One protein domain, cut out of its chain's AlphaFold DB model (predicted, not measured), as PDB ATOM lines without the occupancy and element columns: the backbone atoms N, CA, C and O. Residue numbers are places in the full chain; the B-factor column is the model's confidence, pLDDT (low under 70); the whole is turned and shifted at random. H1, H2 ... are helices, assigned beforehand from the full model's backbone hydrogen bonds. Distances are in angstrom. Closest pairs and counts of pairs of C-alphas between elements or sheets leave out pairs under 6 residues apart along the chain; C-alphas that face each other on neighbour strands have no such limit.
ATOM      1  N   GLU A 162     -39.948 -49.766   7.726       84.12
ATOM      2  CA  GLU A 162     -40.479 -48.407   7.528       84.12
ATOM      3  C   GLU A 162     -41.867 -48.425   6.862       84.12
ATOM      4  O   GLU A 162     -42.769 -47.684   7.258       84.12
ATOM      5  N   GLN A 163     -42.054 -49.318   5.887       83.69
ATOM      6  CA  GLN A 163     -43.312 -49.480   5.163       83.69
ATOM      7  C   GLN A 163     -44.444 -50.012   6.056       83.69
ATOM      8  O   GLN A 163     -45.538 -49.450   6.051       83.69
ATOM      9  N   GLU A 164     -44.174 -51.023   6.886       86.00
ATOM     10  CA  GLU A 164     -45.157 -51.565   7.834       86.00
ATOM     11  C   GLU A 164     -45.593 -50.496   8.848       86.00
ATOM     12  O   GLU A 164     -46.778 -50.342   9.150       86.00
ATOM     13  N   THR A 165     -44.641 -49.699   9.345       85.75
ATOM     14  CA  THR A 165     -44.937 -48.601  10.275       85.75
ATOM     15  C   THR A 165     -45.856 -47.564   9.630       85.75
ATOM     16  O   THR A 165     -46.835 -47.144  10.252       85.75
ATOM     17  N   LYS A 166     -45.592 -47.183   8.372       86.38
ATOM     18  CA  LYS A 166     -46.445 -46.249   7.619       86.38
ATOM     19  C   LYS A 166     -47.866 -46.784   7.443       86.38
ATOM     20  O   LYS A 166     -48.818 -46.044   7.684       86.38
ATOM     21  N   GLU A 167     -48.020 -48.052   7.076       88.31
ATOM     22  CA  GLU A 167     -49.331 -48.687   6.886       88.31
ATOM     23  C   GLU A 167     -50.133 -48.749   8.191       88.31
ATOM     24  O   GLU A 167     -51.310 -48.382   8.225       88.31
ATOM     25  N   ARG A 168     -49.486 -49.126   9.298       87.81
ATOM     26  CA  ARG A 168     -50.129 -49.186  10.620       87.81
ATOM     27  C   ARG A 168     -50.528 -47.806  11.138       87.81
ATOM     28  O   ARG A 168     -51.601 -47.670  11.724       87.81
ATOM     29  N   LEU A 169     -49.710 -46.778  10.901       87.00
ATOM     30  CA  LEU A 169     -50.061 -45.392  11.231       87.00
ATOM     31  C   LEU A 169     -51.236 -44.885  10.386       87.00
ATOM     32  O   LEU A 169     -52.141 -44.256  10.930       87.00
ATOM     33  N   ALA A 170     -51.260 -45.191   9.086       86.88
ATOM     34  CA  ALA A 170     -52.369 -44.823   8.209       86.88
ATOM     35  C   ALA A 170     -53.685 -45.471   8.665       86.88
ATOM     36  O   ALA A 170     -54.702 -44.783   8.773       86.88
ATOM     37  N   LYS A 171     -53.652 -46.764   9.018       88.25
ATOM     38  CA  LYS A 171     -54.801 -47.477   9.592       88.25
ATOM     39  C   LYS A 171     -55.271 -46.832  10.901       88.25
ATOM     40  O   LYS A 171     -56.444 -46.494  11.021       88.25
ATOM     41  N   LEU A 172     -54.355 -46.569  11.835       86.19
ATOM     42  CA  LEU A 172     -54.666 -45.905  13.106       86.19
ATOM     43  C   LEU A 172     -55.340 -44.539  12.893       86.19
ATOM     44  O   LEU A 172     -56.304 -44.208  13.581       86.19
ATOM     45  N   HIS A 173     -54.849 -43.749  11.937       84.75
ATOM     46  CA  HIS A 173     -55.422 -42.448  11.597       84.75
ATOM     47  C   HIS A 173     -56.833 -42.564  11.007       84.75
ATOM     48  O   HIS A 173     -57.695 -41.761  11.366       84.75
ATOM     49  N   ALA A 174     -57.063 -43.552  10.136       84.50
ATOM     50  CA  ALA A 174     -58.360 -43.811   9.512       84.50
ATOM     51  C   ALA A 174     -59.412 -44.312  10.517       84.50
ATOM     52  O   ALA A 174     -60.578 -43.947  10.414       84.50
ATOM     53  N   GLU A 175     -58.999 -45.092  11.518       84.75
ATOM     54  CA  GLU A 175     -59.874 -45.584  12.593       84.75
ATOM     55  C   GLU A 175     -60.231 -44.504  13.629       84.75
ATOM     56  O   GLU A 175     -61.156 -44.686  14.415       84.75
ATOM     57  N   ASN A 176     -59.520 -43.369  13.638       81.75
ATOM     58  CA  ASN A 176     -59.688 -42.300  14.628       81.75
ATOM     59  C   ASN A 176     -59.995 -40.932  13.982       81.75
ATOM     60  O   ASN A 176     -59.304 -39.948  14.273       81.75
ATOM     61  N   PRO A 177     -61.037 -40.811  13.134       79.19
ATOM     62  CA  PRO A 177     -61.310 -39.585  12.381       79.19
ATOM     63  C   PRO A 177     -61.609 -38.386  13.293       79.19
ATOM     64  O   PRO A 177     -61.123 -37.290  13.038       79.19
ATOM     65  N   MET A 178     -62.309 -38.592  14.414       78.31
ATOM     66  CA  MET A 178     -62.627 -37.525  15.381       78.31
ATOM     67  C   MET A 178     -61.413 -37.025  16.181       78.31
ATOM     68  O   MET A 178     -61.477 -35.993  16.840       78.31
ATOM     69  N   SER A 179     -60.294 -37.752  16.134       78.50
ATOM     70  CA  SER A 179     -59.038 -37.331  16.762       78.50
ATOM     71  C   SER A 179     -58.165 -36.481  15.831       78.50
ATOM     72  O   SER A 179     -57.186 -35.893  16.300       78.50
ATOM     73  N   GLN A 180     -58.483 -36.404  14.531       73.75
ATOM     74  CA  GLN A 180     -57.729 -35.617  13.550       73.75
ATOM     75  C   GLN A 180     -57.825 -34.119  13.856       73.75
ATOM     76  O   GLN A 180     -58.888 -33.599  14.177       73.75
ATOM     77  N   GLY A 181     -56.691 -33.420  13.814       67.50
ATOM     78  CA  GLY A 181     -56.603 -31.990  14.120       67.50
ATOM     79  C   GLY A 181     -56.659 -31.633  15.613       67.50
ATOM     80  O   GLY A 181     -56.310 -30.508  15.965       67.50
ATOM     81  N   ILE A 182     -57.031 -32.571  16.499       74.25
ATOM     82  CA  ILE A 182     -57.059 -32.371  17.962       74.25
ATOM     83  C   ILE A 182     -55.936 -33.151  18.656       74.25
ATOM     84  O   ILE A 182     -55.160 -32.570  19.426       74.25
ATOM     85  N   MET A 183     -55.868 -34.458  18.390       77.31
ATOM     86  CA  MET A 183     -54.908 -35.408  18.971       77.31
ATOM     87  C   MET A 183     -53.938 -35.973  17.929       77.31
ATOM     88  O   MET A 183     -52.849 -36.407  18.288       77.31
ATOM     89  N   LEU A 184     -54.321 -35.965  16.651       79.88
ATOM     90  CA  LEU A 184     -53.502 -36.383  15.516       79.88
ATOM     91  C   LEU A 184     -53.224 -35.181  14.610       79.88
ATOM     92  O   LEU A 184     -54.084 -34.325  14.410       79.88
ATOM     93  N   ALA A 185     -52.003 -35.100  14.088       80.94
ATOM     94  CA  ALA A 185     -51.574 -33.980  13.260       80.94
ATOM     95  C   ALA A 185     -52.251 -33.982  11.886       80.94
ATOM     96  O   ALA A 185     -52.336 -35.024  11.240       80.94
ATOM     97  N   GLN A 186     -52.650 -32.796  11.423       80.12
ATOM     98  CA  GLN A 186     -53.277 -32.603  10.118       80.12
ATOM     99  C   GLN A 186     -52.801 -31.293   9.474       80.12
ATOM    100  O   GLN A 186     -53.105 -30.210   9.974       80.12
ATOM    101  N   GLY A 187     -52.104 -31.400   8.340       83.75
ATOM    102  CA  GLY A 187     -51.593 -30.255   7.580       83.75
ATOM    103  C   GLY A 187     -50.288 -29.671   8.128       83.75
ATOM    104  O   GLY A 187     -49.503 -30.369   8.779       83.75
ATOM    105  N   ASP A 188     -50.061 -28.393   7.825       88.88
ATOM    106  CA  ASP A 188     -48.881 -27.634   8.245       88.88
ATOM    107  C   ASP A 188     -48.830 -27.432   9.763       88.88
ATOM    108  O   ASP A 188     -49.856 -27.372  10.440       88.88
ATOM    109  N   SER A 189     -47.616 -27.307  10.300       92.62
ATOM    110  CA  SER A 189     -47.344 -27.187  11.734       92.62
ATOM    111  C   SER A 189     -46.394 -26.033  12.023       92.62
ATOM    112  O   SER A 189     -45.515 -25.713  11.223       92.62
ATOM    113  N   LEU A 190     -46.504 -25.473  13.228       93.88
ATOM    114  CA  LEU A 190     -45.439 -24.669  13.824       93.88
ATOM    115  C   LEU A 190     -44.123 -25.461  13.910       93.88
ATOM    116  O   LEU A 190     -44.119 -26.697  13.922       93.88
ATOM    117  N   SER A 191     -43.005 -24.734  13.993       94.19
ATOM    118  CA  SER A 191     -41.675 -25.323  14.170       94.19
ATOM    119  C   SER A 191     -41.574 -26.045  15.514       94.19
ATOM    120  O   SER A 191     -41.791 -25.443  16.560       94.19
ATOM    121  N   LEU A 192     -41.169 -27.316  15.478       95.69
ATOM    122  CA  LEU A 192     -40.936 -28.154  16.664       95.69
ATOM    123  C   LEU A 192     -39.450 -28.483  16.868       95.69
ATOM    124  O   LEU A 192     -39.112 -29.395  17.617       95.69
ATOM    125  N   LYS A 193     -38.545 -27.738  16.218       95.88
ATOM    126  CA  LYS A 193     -37.097 -28.003  16.264       95.88
ATOM    127  C   LYS A 193     -36.536 -28.023  17.687       95.88
ATOM    128  O   LYS A 193     -35.677 -28.845  17.971       95.88
ATOM    129  N   ALA A 194     -37.021 -27.151  18.575       95.88
ATOM    130  CA  ALA A 194     -36.580 -27.127  19.972       95.88
ATOM    131  C   ALA A 194     -36.916 -28.441  20.702       95.88
ATOM    132  O   ALA A 194     -36.088 -28.957  21.448       95.88
ATOM    133  N   ILE A 195     -38.091 -29.019  20.426       95.88
ATOM    134  CA  ILE A 195     -38.504 -30.319  20.969       95.88
ATOM    135  C   ILE A 195     -37.613 -31.432  20.419       95.88
ATOM    136  O   ILE A 195     -37.060 -32.208  21.192       95.88
ATOM    137  N   GLU A 196     -37.443 -31.485  19.095       94.81
ATOM    138  CA  GLU A 196     -36.633 -32.514  18.434       94.81
ATOM    139  C   GLU A 196     -35.177 -32.488  18.918       94.81
ATOM    140  O   GLU A 196     -34.607 -33.532  19.221       94.81
ATOM    141  N   GLN A 197     -34.593 -31.296  19.067       95.00
ATOM    142  CA  GLN A 197     -33.233 -31.120  19.583       95.00
ATOM    143  C   GLN A 197     -33.091 -31.568  21.042       95.00
ATOM    144  O   GLN A 197     -32.058 -32.123  21.407       95.00
ATOM    145  N   ALA A 198     -34.104 -31.325  21.875       94.12
ATOM    146  CA  ALA A 198     -34.057 -31.658  23.295       94.12
ATOM    147  C   ALA A 198     -34.312 -33.147  23.580       94.12
ATOM    148  O   ALA A 198     -33.685 -33.713  24.476       94.12
ATOM    149  N   LEU A 199     -35.233 -33.775  22.843       93.25
ATOM    150  CA  LEU A 199     -35.676 -35.151  23.097       93.25
ATOM    151  C   LEU A 199     -35.039 -36.182  22.156       93.25
ATOM    152  O   LEU A 199     -35.025 -37.370  22.474       93.25
ATOM    153  N   GLY A 200     -34.536 -35.755  20.994       92.44
ATOM    154  CA  GLY A 200     -34.054 -36.640  19.929       92.44
ATOM    155  C   GLY A 200     -35.168 -37.308  19.113       92.44
ATOM    156  O   GLY A 200     -34.880 -38.118  18.239       92.44
ATOM    157  N   PHE A 201     -36.433 -36.987  19.393       92.75
ATOM    158  CA  PHE A 201     -37.609 -37.419  18.638       92.75
ATOM    159  C   PHE A 201     -38.742 -36.392  18.804       92.75
ATOM    160  O   PHE A 201     -38.657 -35.484  19.633       92.75
ATOM    161  N   LEU A 202     -39.819 -36.542  18.030       93.38
ATOM    162  CA  LEU A 202     -40.998 -35.677  18.103       93.38
ATOM    163  C   LEU A 202     -42.221 -36.447  18.627       93.38
ATOM    164  O   LEU A 202     -42.760 -37.269  17.885       93.38
ATOM    165  N   PRO A 203     -42.700 -36.158  19.854       94.94
ATOM    166  CA  PRO A 203     -43.968 -36.684  20.357       94.94
ATOM    167  C   PRO A 203     -45.140 -36.366  19.418       94.94
ATOM    168  O   PRO A 203     -45.361 -35.205  19.048       94.94
ATOM    169  N   ALA A 204     -45.934 -37.376  19.065       92.94
ATOM    170  CA  ALA A 204     -47.022 -37.256  18.096       92.94
ATOM    171  C   ALA A 204     -48.070 -36.203  18.500       92.94
ATOM    172  O   ALA A 204     -48.574 -35.467  17.648       92.94
ATOM    173  N   TYR A 205     -48.362 -36.072  19.798       93.25
ATOM    174  CA  TYR A 205     -49.329 -35.084  20.280       93.25
ATOM    175  C   TYR A 205     -48.819 -33.641  20.136       93.25
ATOM    176  O   TYR A 205     -49.611 -32.745  19.849       93.25
ATOM    177  N   LEU A 206     -47.508 -33.395  20.281       94.62
ATOM    178  CA  LEU A 206     -46.926 -32.063  20.072       94.62
ATOM    179  C   LEU A 206     -46.984 -31.677  18.597       94.62
ATOM    180  O   LEU A 206     -47.275 -30.522  18.291       94.62
ATOM    181  N   LYS A 207     -46.821 -32.647  17.688       92.69
ATOM    182  CA  LYS A 207     -47.098 -32.448  16.259       92.69
ATOM    183  C   LYS A 207     -48.552 -32.041  16.027       92.69
ATOM    184  O   LYS A 207     -48.803 -31.072  15.317       92.69
ATOM    185  N   ALA A 208     -49.507 -32.711  16.675       90.94
ATOM    186  CA  ALA A 208     -50.917 -32.333  16.586       90.94
ATOM    187  C   ALA A 208     -51.168 -30.903  17.097       90.94
ATOM    188  O   ALA A 208     -51.783 -30.097  16.396       90.94
ATOM    189  N   LYS A 209     -50.615 -30.537  18.261       92.81
ATOM    190  CA  LYS A 209     -50.722 -29.167  18.792       92.81
ATOM    191  C   LYS A 209     -50.018 -28.131  17.916       92.81
ATOM    192  O   LYS A 209     -50.529 -27.025  17.794       92.81
ATOM    193  N   GLY A 210     -48.931 -28.497  17.242       94.12
ATOM    194  CA  GLY A 210     -48.256 -27.640  16.267       94.12
ATOM    195  C   GLY A 210     -49.138 -27.311  15.067       94.12
ATOM    196  O   GLY A 210     -49.186 -26.155  14.648       94.12
ATOM    197  N   THR A 211     -49.903 -28.286  14.566       92.19
ATOM    198  CA  THR A 211     -50.871 -28.046  13.479       92.19
ATOM    199  C   THR A 211     -52.056 -27.183  13.914       92.19
ATOM    200  O   THR A 211     -52.501 -26.305  13.176       92.19
ATOM    201  N   MET A 212     -52.533 -27.364  15.148       91.44
ATOM    202  CA  MET A 212     -53.571 -26.516  15.739       91.44
ATOM    203  C   MET A 212     -53.075 -25.075  15.928       91.44
ATOM    204  O   MET A 212     -53.744 -24.130  15.510       91.44
ATOM    205  N   GLY A 213     -51.875 -24.903  16.489       93.00
ATOM    206  CA  GLY A 213     -51.235 -23.602  16.675       93.00
ATOM    207  C   GLY A 213     -50.999 -22.867  15.355       93.00
ATOM    208  O   GLY A 213     -51.220 -21.664  15.282       93.00
ATOM    209  N   TYR A 214     -50.632 -23.588  14.292       93.31
ATOM    210  CA  TYR A 214     -50.464 -23.009  12.959       93.31
ATOM    211  C   TYR A 214     -51.762 -22.372  12.439       93.31
ATOM    212  O   TYR A 214     -51.757 -21.221  12.003       93.31
ATOM    213  N   LYS A 215     -52.894 -23.078  12.561       92.75
ATOM    214  CA  LYS A 215     -54.215 -22.561  12.162       92.75
ATOM    215  C   LYS A 215     -54.642 -21.354  13.002       92.75
ATOM    216  O   LYS A 215     -55.161 -20.385  12.456       92.75
ATOM    217  N   LEU A 216     -54.390 -21.386  14.312       93.06
ATOM    218  CA  LEU A 216     -54.686 -20.263  15.210       93.06
ATOM    219  C   LEU A 216     -53.871 -19.017  14.848       93.06
ATOM    220  O   LEU A 216     -54.440 -17.936  14.723       93.06
ATOM    221  N   LEU A 217     -52.560 -19.159  14.621       93.62
ATOM    222  CA  LEU A 217     -51.700 -18.028  14.254       93.62
ATOM    223  C   LEU A 217     -52.008 -17.478  12.857       93.62
ATOM    224  O   LEU A 217     -51.819 -16.285  12.626       93.62
ATOM    225  N   ALA A 218     -52.551 -18.288  11.943       94.81
ATOM    226  CA  ALA A 218     -53.053 -17.777  10.668       94.81
ATOM    227  C   ALA A 218     -54.173 -16.733  10.869       94.81
ATOM    228  O   ALA A 218     -54.265 -15.766  10.104       94.81
ATOM    229  N   MET A 219     -54.980 -16.896  11.924       96.31
ATOM    230  CA  MET A 219     -56.052 -15.977  12.318       96.31
ATOM    231  C   MET A 219     -55.588 -14.852  13.250       96.31
ATOM    232  O   MET A 219     -56.414 -14.043  13.657       96.31
ATOM    233  N   ALA A 220     -54.305 -14.771  13.606       95.50
ATOM    234  CA  ALA A 220     -53.823 -13.745  14.525       95.50
ATOM    235  C   ALA A 220     -53.736 -12.352  13.873       95.50
ATOM    236  O   ALA A 220     -53.523 -12.220  12.656       95.50
ATOM    237  N   GLU A 221     -53.874 -11.317  14.707       95.88
ATOM    238  CA  GLU A 221     -53.619  -9.921  14.332       95.88
ATOM    239  C   GLU A 221     -52.142  -9.731  13.941       95.88
ATOM    240  O   GLU A 221     -51.250 -10.191  14.664       95.88
ATOM    241  N   PRO A 222     -51.827  -9.008  12.848       94.94
ATOM    242  CA  PRO A 222     -50.440  -8.780  12.439       94.94
ATOM    243  C   PRO A 222     -49.581  -8.100  13.511       94.94
ATOM    244  O   PRO A 222     -48.419  -8.459  13.680       94.94
ATOM    245  N   THR A 223     -50.153  -7.156  14.264       95.06
ATOM    246  CA  THR A 223     -49.435  -6.442  15.337       95.06
ATOM    247  C   THR A 223     -49.087  -7.358  16.511       95.06
ATOM    248  O   THR A 223     -47.999  -7.246  17.072       95.06
ATOM    249  N   PHE A 224     -49.962  -8.315  16.837       94.31
ATOM    250  CA  PHE A 224     -49.677  -9.357  17.819       94.31
ATOM    251  C   PHE A 224     -48.541 -10.266  17.339       94.31
ATOM    252  O   PHE A 224     -47.582 -10.504  18.070       94.31
ATOM    253  N   LEU A 225     -48.593 -10.723  16.084       94.19
ATOM    254  CA  LEU A 225     -47.521 -11.542  15.510       94.19
ATOM    255  C   LEU A 225     -46.176 -10.808  15.492       94.19
ATOM    256  O   LEU A 225     -45.152 -11.417  15.781       94.19
ATOM    257  N   GLU A 226     -46.164  -9.508  15.186       95.12
ATOM    258  CA  GLU A 226     -44.954  -8.685  15.229       95.12
ATOM    259  C   GLU A 226     -44.396  -8.572  16.653       95.12
ATOM    260  O   GLU A 226     -43.199  -8.783  16.858       95.12
ATOM    261  N   GLN A 227     -45.260  -8.314  17.640       94.69
ATOM    262  CA  GLN A 227     -44.876  -8.216  19.049       94.69
ATOM    263  C   GLN A 227     -44.230  -9.512  19.568       94.69
ATOM    264  O   GLN A 227     -43.281  -9.453  20.351       94.69
ATOM    265  N   PHE A 228     -44.716 -10.673  19.121       92.50
ATOM    266  CA  PHE A 228     -44.269 -11.987  19.589       92.50
ATOM    267  C   PHE A 228     -43.415 -12.756  18.565       92.50
ATOM    268  O   PHE A 228     -43.192 -13.952  18.732       92.50
ATOM    269  N   ASN A 229     -42.864 -12.099  17.537       90.00
ATOM    270  CA  ASN A 229     -42.128 -12.770  16.449       90.00
ATOM    271  C   ASN A 229     -40.841 -13.504  16.883       90.00
ATOM    272  O   ASN A 229     -40.327 -14.337  16.137       90.00
ATOM    273  N   LYS A 230     -40.314 -13.199  18.075       91.62
ATOM    274  CA  LYS A 230     -39.156 -13.873  18.683       91.62
ATOM    275  C   LYS A 230     -39.542 -14.968  19.678       91.62
ATOM    276  O   LYS A 230     -38.652 -15.668  20.154       91.62
ATOM    277  N   ALA A 231     -40.822 -15.094  20.029       92.44
ATOM    278  CA  ALA A 231     -41.280 -16.102  20.973       92.44
ATOM    279  C   ALA A 231     -41.313 -17.486  20.306       92.44
ATOM    280  O   ALA A 231     -41.798 -17.646  19.188       92.44
ATOM    281  N   ASP A 232     -40.816 -18.499  21.014       93.50
ATOM    282  CA  ASP A 232     -40.862 -19.904  20.604       93.50
ATOM    283  C   ASP A 232     -41.523 -20.696  21.736       93.50
ATOM    284  O   ASP A 232     -40.868 -21.085  22.701       93.50
ATOM    285  N   ALA A 233     -42.840 -20.895  21.632       92.50
ATOM    286  CA  ALA A 233     -43.639 -21.535  22.682       92.50
ATOM    287  C   ALA A 233     -43.180 -22.970  22.996       92.50
ATOM    288  O   ALA A 233     -43.355 -23.450  24.113       92.50
ATOM    289  N   TYR A 234     -42.575 -23.666  22.028       95.00
ATOM    290  CA  TYR A 234     -42.074 -25.024  22.232       95.00
ATOM    291  C   TYR A 234     -40.702 -25.048  22.900       95.00
ATOM    292  O   TYR A 234     -40.417 -25.967  23.667       95.00
ATOM    293  N   ARG A 235     -39.865 -24.039  22.639       95.50
ATOM    294  CA  ARG A 235     -38.646 -23.810  23.418       95.50
ATOM    295  C   ARG A 235     -38.978 -23.445  24.859       95.50
ATOM    296  O   ARG A 235     -38.439 -24.069  25.762       95.50
ATOM    297  N   ASP A 236     -39.906 -22.517  25.062       94.06
ATOM    298  CA  ASP A 236     -40.359 -22.138  26.402       94.06
ATOM    299  C   ASP A 236     -40.917 -23.353  27.162       94.06
ATOM    300  O   ASP A 236     -40.502 -23.640  28.284       94.06
ATOM    301  N   LEU A 237     -41.759 -24.164  26.508       93.44
ATOM    302  CA  LEU A 237     -42.249 -25.418  27.080       93.44
ATOM    303  C   LEU A 237     -41.103 -26.341  27.519       93.44
ATOM    304  O   LEU A 237     -41.116 -26.833  28.645       93.44
ATOM    305  N   ILE A 238     -40.135 -26.618  26.637       94.06
ATOM    306  CA  ILE A 238     -39.099 -27.620  26.918       94.06
ATOM    307  C   ILE A 238     -38.082 -27.145  27.959       94.06
ATOM    308  O   ILE A 238     -37.540 -27.974  28.688       94.06
ATOM    309  N   GLU A 239     -37.867 -25.834  28.080       93.50
ATOM    310  CA  GLU A 239     -37.032 -25.227  29.123       93.50
ATOM    311  C   GLU A 239     -37.634 -25.407  30.528       93.50
ATOM    312  O   GLU A 239     -36.892 -25.533  31.502       93.50
ATOM    313  N   HIS A 240     -38.962 -25.521  30.635       91.06
ATOM    314  CA  HIS A 240     -39.672 -25.783  31.893       91.06
ATOM    315  C   HIS A 240     -39.864 -27.279  32.202       91.06
ATOM    316  O   HIS A 240     -40.365 -27.642  33.271       91.06
ATOM    317  N   VAL A 241     -39.462 -28.175  31.297       90.25
ATOM    318  CA  VAL A 241     -39.522 -29.623  31.520       90.25
ATOM    319  C   VAL A 241     -38.248 -30.085  32.235       90.25
ATOM    320  O   VAL A 241     -37.142 -29.790  31.779       90.25
ATOM    321  N   PRO A 242     -38.339 -30.897  33.306       90.38
ATOM    322  CA  PRO A 242     -37.162 -31.450  33.970       90.38
ATOM    323  C   PRO A 242     -36.546 -32.593  33.142       90.38
ATOM    324  O   PRO A 242     -36.639 -33.766  33.507       90.38
ATOM    325  N   LEU A 243     -35.879 -32.259  32.030       88.19
ATOM    326  CA  LEU A 243     -35.311 -33.215  31.064       88.19
ATOM    327  C   LEU A 243     -34.377 -34.254  31.706       88.19
ATOM    328  O   LEU A 243     -34.298 -35.392  31.244       88.19
ATOM    329  N   GLY A 244     -33.719 -33.905  32.817       88.94
ATOM    330  CA  GLY A 244     -32.906 -34.842  33.597       88.94
ATOM    331  C   GLY A 244     -33.678 -36.077  34.081       88.94
ATOM    332  O   GLY A 244     -33.110 -37.165  34.103       88.94
ATOM    333  N   GLN A 245     -34.971 -35.944  34.403       89.25
ATOM    334  CA  GLN A 245     -35.832 -37.066  34.817       89.25
ATOM    335  C   GLN A 245     -36.269 -37.951  33.640       89.25
ATOM    336  O   GLN A 245     -36.648 -39.107  33.840       89.25
ATOM    337  N   LEU A 246     -36.228 -37.414  32.418       90.75
ATOM    338  CA  LEU A 246     -36.656 -38.098  31.195       90.75
ATOM    339  C   LEU A 246     -35.515 -38.844  30.504       90.75
ATOM    340  O   LEU A 246     -35.754 -39.790  29.751       90.75
ATOM    341  N   ARG A 247     -34.268 -38.450  30.777       87.75
ATOM    342  CA  ARG A 247     -33.084 -39.045  30.161       87.75
ATOM    343  C   ARG A 247     -33.026 -40.556  30.409       87.75
ATOM    344  O   ARG A 247     -33.129 -41.026  31.538       87.75
ATOM    345  N   GLY A 248     -32.835 -41.321  29.333       86.19
ATOM    346  CA  GLY A 248     -32.757 -42.786  29.375       86.19
ATOM    347  C   GLY A 248     -34.109 -43.502  29.478       86.19
ATOM    348  O   GLY A 248     -34.140 -44.730  29.480       86.19
ATOM    349  N   LYS A 249     -35.233 -42.775  29.543       90.88
ATOM    350  CA  LYS A 249     -36.572 -43.365  29.408       90.88
ATOM    351  C   LYS A 249     -36.897 -43.588  27.931       90.88
ATOM    352  O   LYS A 249     -36.492 -42.799  27.081       90.88
ATOM    353  N   ALA A 250     -37.663 -44.635  27.625       90.00
ATOM    354  CA  ALA A 250     -38.130 -44.880  26.261       90.00
ATOM    355  C   ALA A 250     -38.977 -43.693  25.740       90.00
ATOM    356  O   ALA A 250     -39.693 -43.086  26.547       90.00
ATOM    357  N   PRO A 251     -38.954 -43.385  24.426       91.75
ATOM    358  CA  PRO A 251     -39.682 -42.252  23.839       91.75
ATOM    359  C   PRO A 251     -41.157 -42.171  24.248       91.75
ATOM    360  O   PRO A 251     -41.639 -41.107  24.629       91.75
ATOM    361  N   LEU A 252     -41.852 -43.313  24.289       92.19
ATOM    362  CA  LEU A 252     -43.245 -43.391  24.731       92.19
ATOM    363  C   LEU A 252     -43.459 -42.829  26.145       92.19
ATOM    364  O   LEU A 252     -44.408 -42.088  26.376       92.19
TER     365      LEU A 252
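AT A GLANCE: This is residues 162 to 252 of the 409 residues of a protein of bacterium ADurb.Bin425 (UniProt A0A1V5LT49). This is a loose, open frame of six helices: the longest, H3, makes one side, the short helices H2 and H5 sit side by side across from it, and H4 makes the turn beyond the far end of H3. The chain comes back from H4 through H5 to H6, while residues 162 to 171 of H1 stick out as a free arm at the other end, and the long link of residues 176 to 192 passes across H3 on its way to H2. The printed part has 91 residues with six named helices in the order H1 to H6, no named strand, and is all helix. It is loose, with a radius of gyration of the C-alphas of 15.4 A, and spans 45 by 34 by 20 A.

HOW THE PARTS SIT: Begin at H1, residues 162 to 175, which touches no helix; its residues 162 to 171 stand free. A long link of 17 residues leads to H2, residues 193 to 199. After a tight link comes H3, residues 204 to 218, apart from H1 and from H2. Next find H4, residues 222 to 227: it is close to H3 but not clearly touching, the closest C-alphas being those of Leu 217 and Leu 225, 7.8 A apart. H3 and H4 run opposite ways at a steep tilt of 61 degrees. Look then at H5, residues 233 to 239, which touches H2; the closest C-alphas are those of Ala 194 and Arg 235, 5.2 A apart. H2 and H5 run the same way at a shallow tilt of 27 degrees. H3 and H5 are apart. H6, residues 243 to 246, and H5 meet only through their link. H2 and H6 are only just apart, their closest C-alphas 8.0 A from each other. In H1, H2, H3, H4 and H5 every O i to N i+4 pair is within hydrogen-bond range; H6 is too short for such a pair, but its one O i to N i+3 pair is within range.

IN THESE COORDINATES: Find C-alpha 162 at (-40.479, -48.407, 7.528); from there H1 runs 20.2 A to C-alpha 175. H3 starts at C-alpha 204, at (-47.022, -37.256, 18.096), and covers 21.7 A to C-alpha 218. H2 measures 10.0 A, H5 9.9 A, H4 8.7 A and H6 5.1 A, the last ending at C-alpha 246, at (-36.656, -38.098, 31.195).

THE WHOLE: The two C-alphas farthest apart, those of Glu 164 and Thr 223, are 45.9 A from each other. The printed part has no cut. The link from H1 to H2 is long, and the other four are tight. Mean pLDDT of the printed part is 89.9; look at residue 181 for the one value under 70.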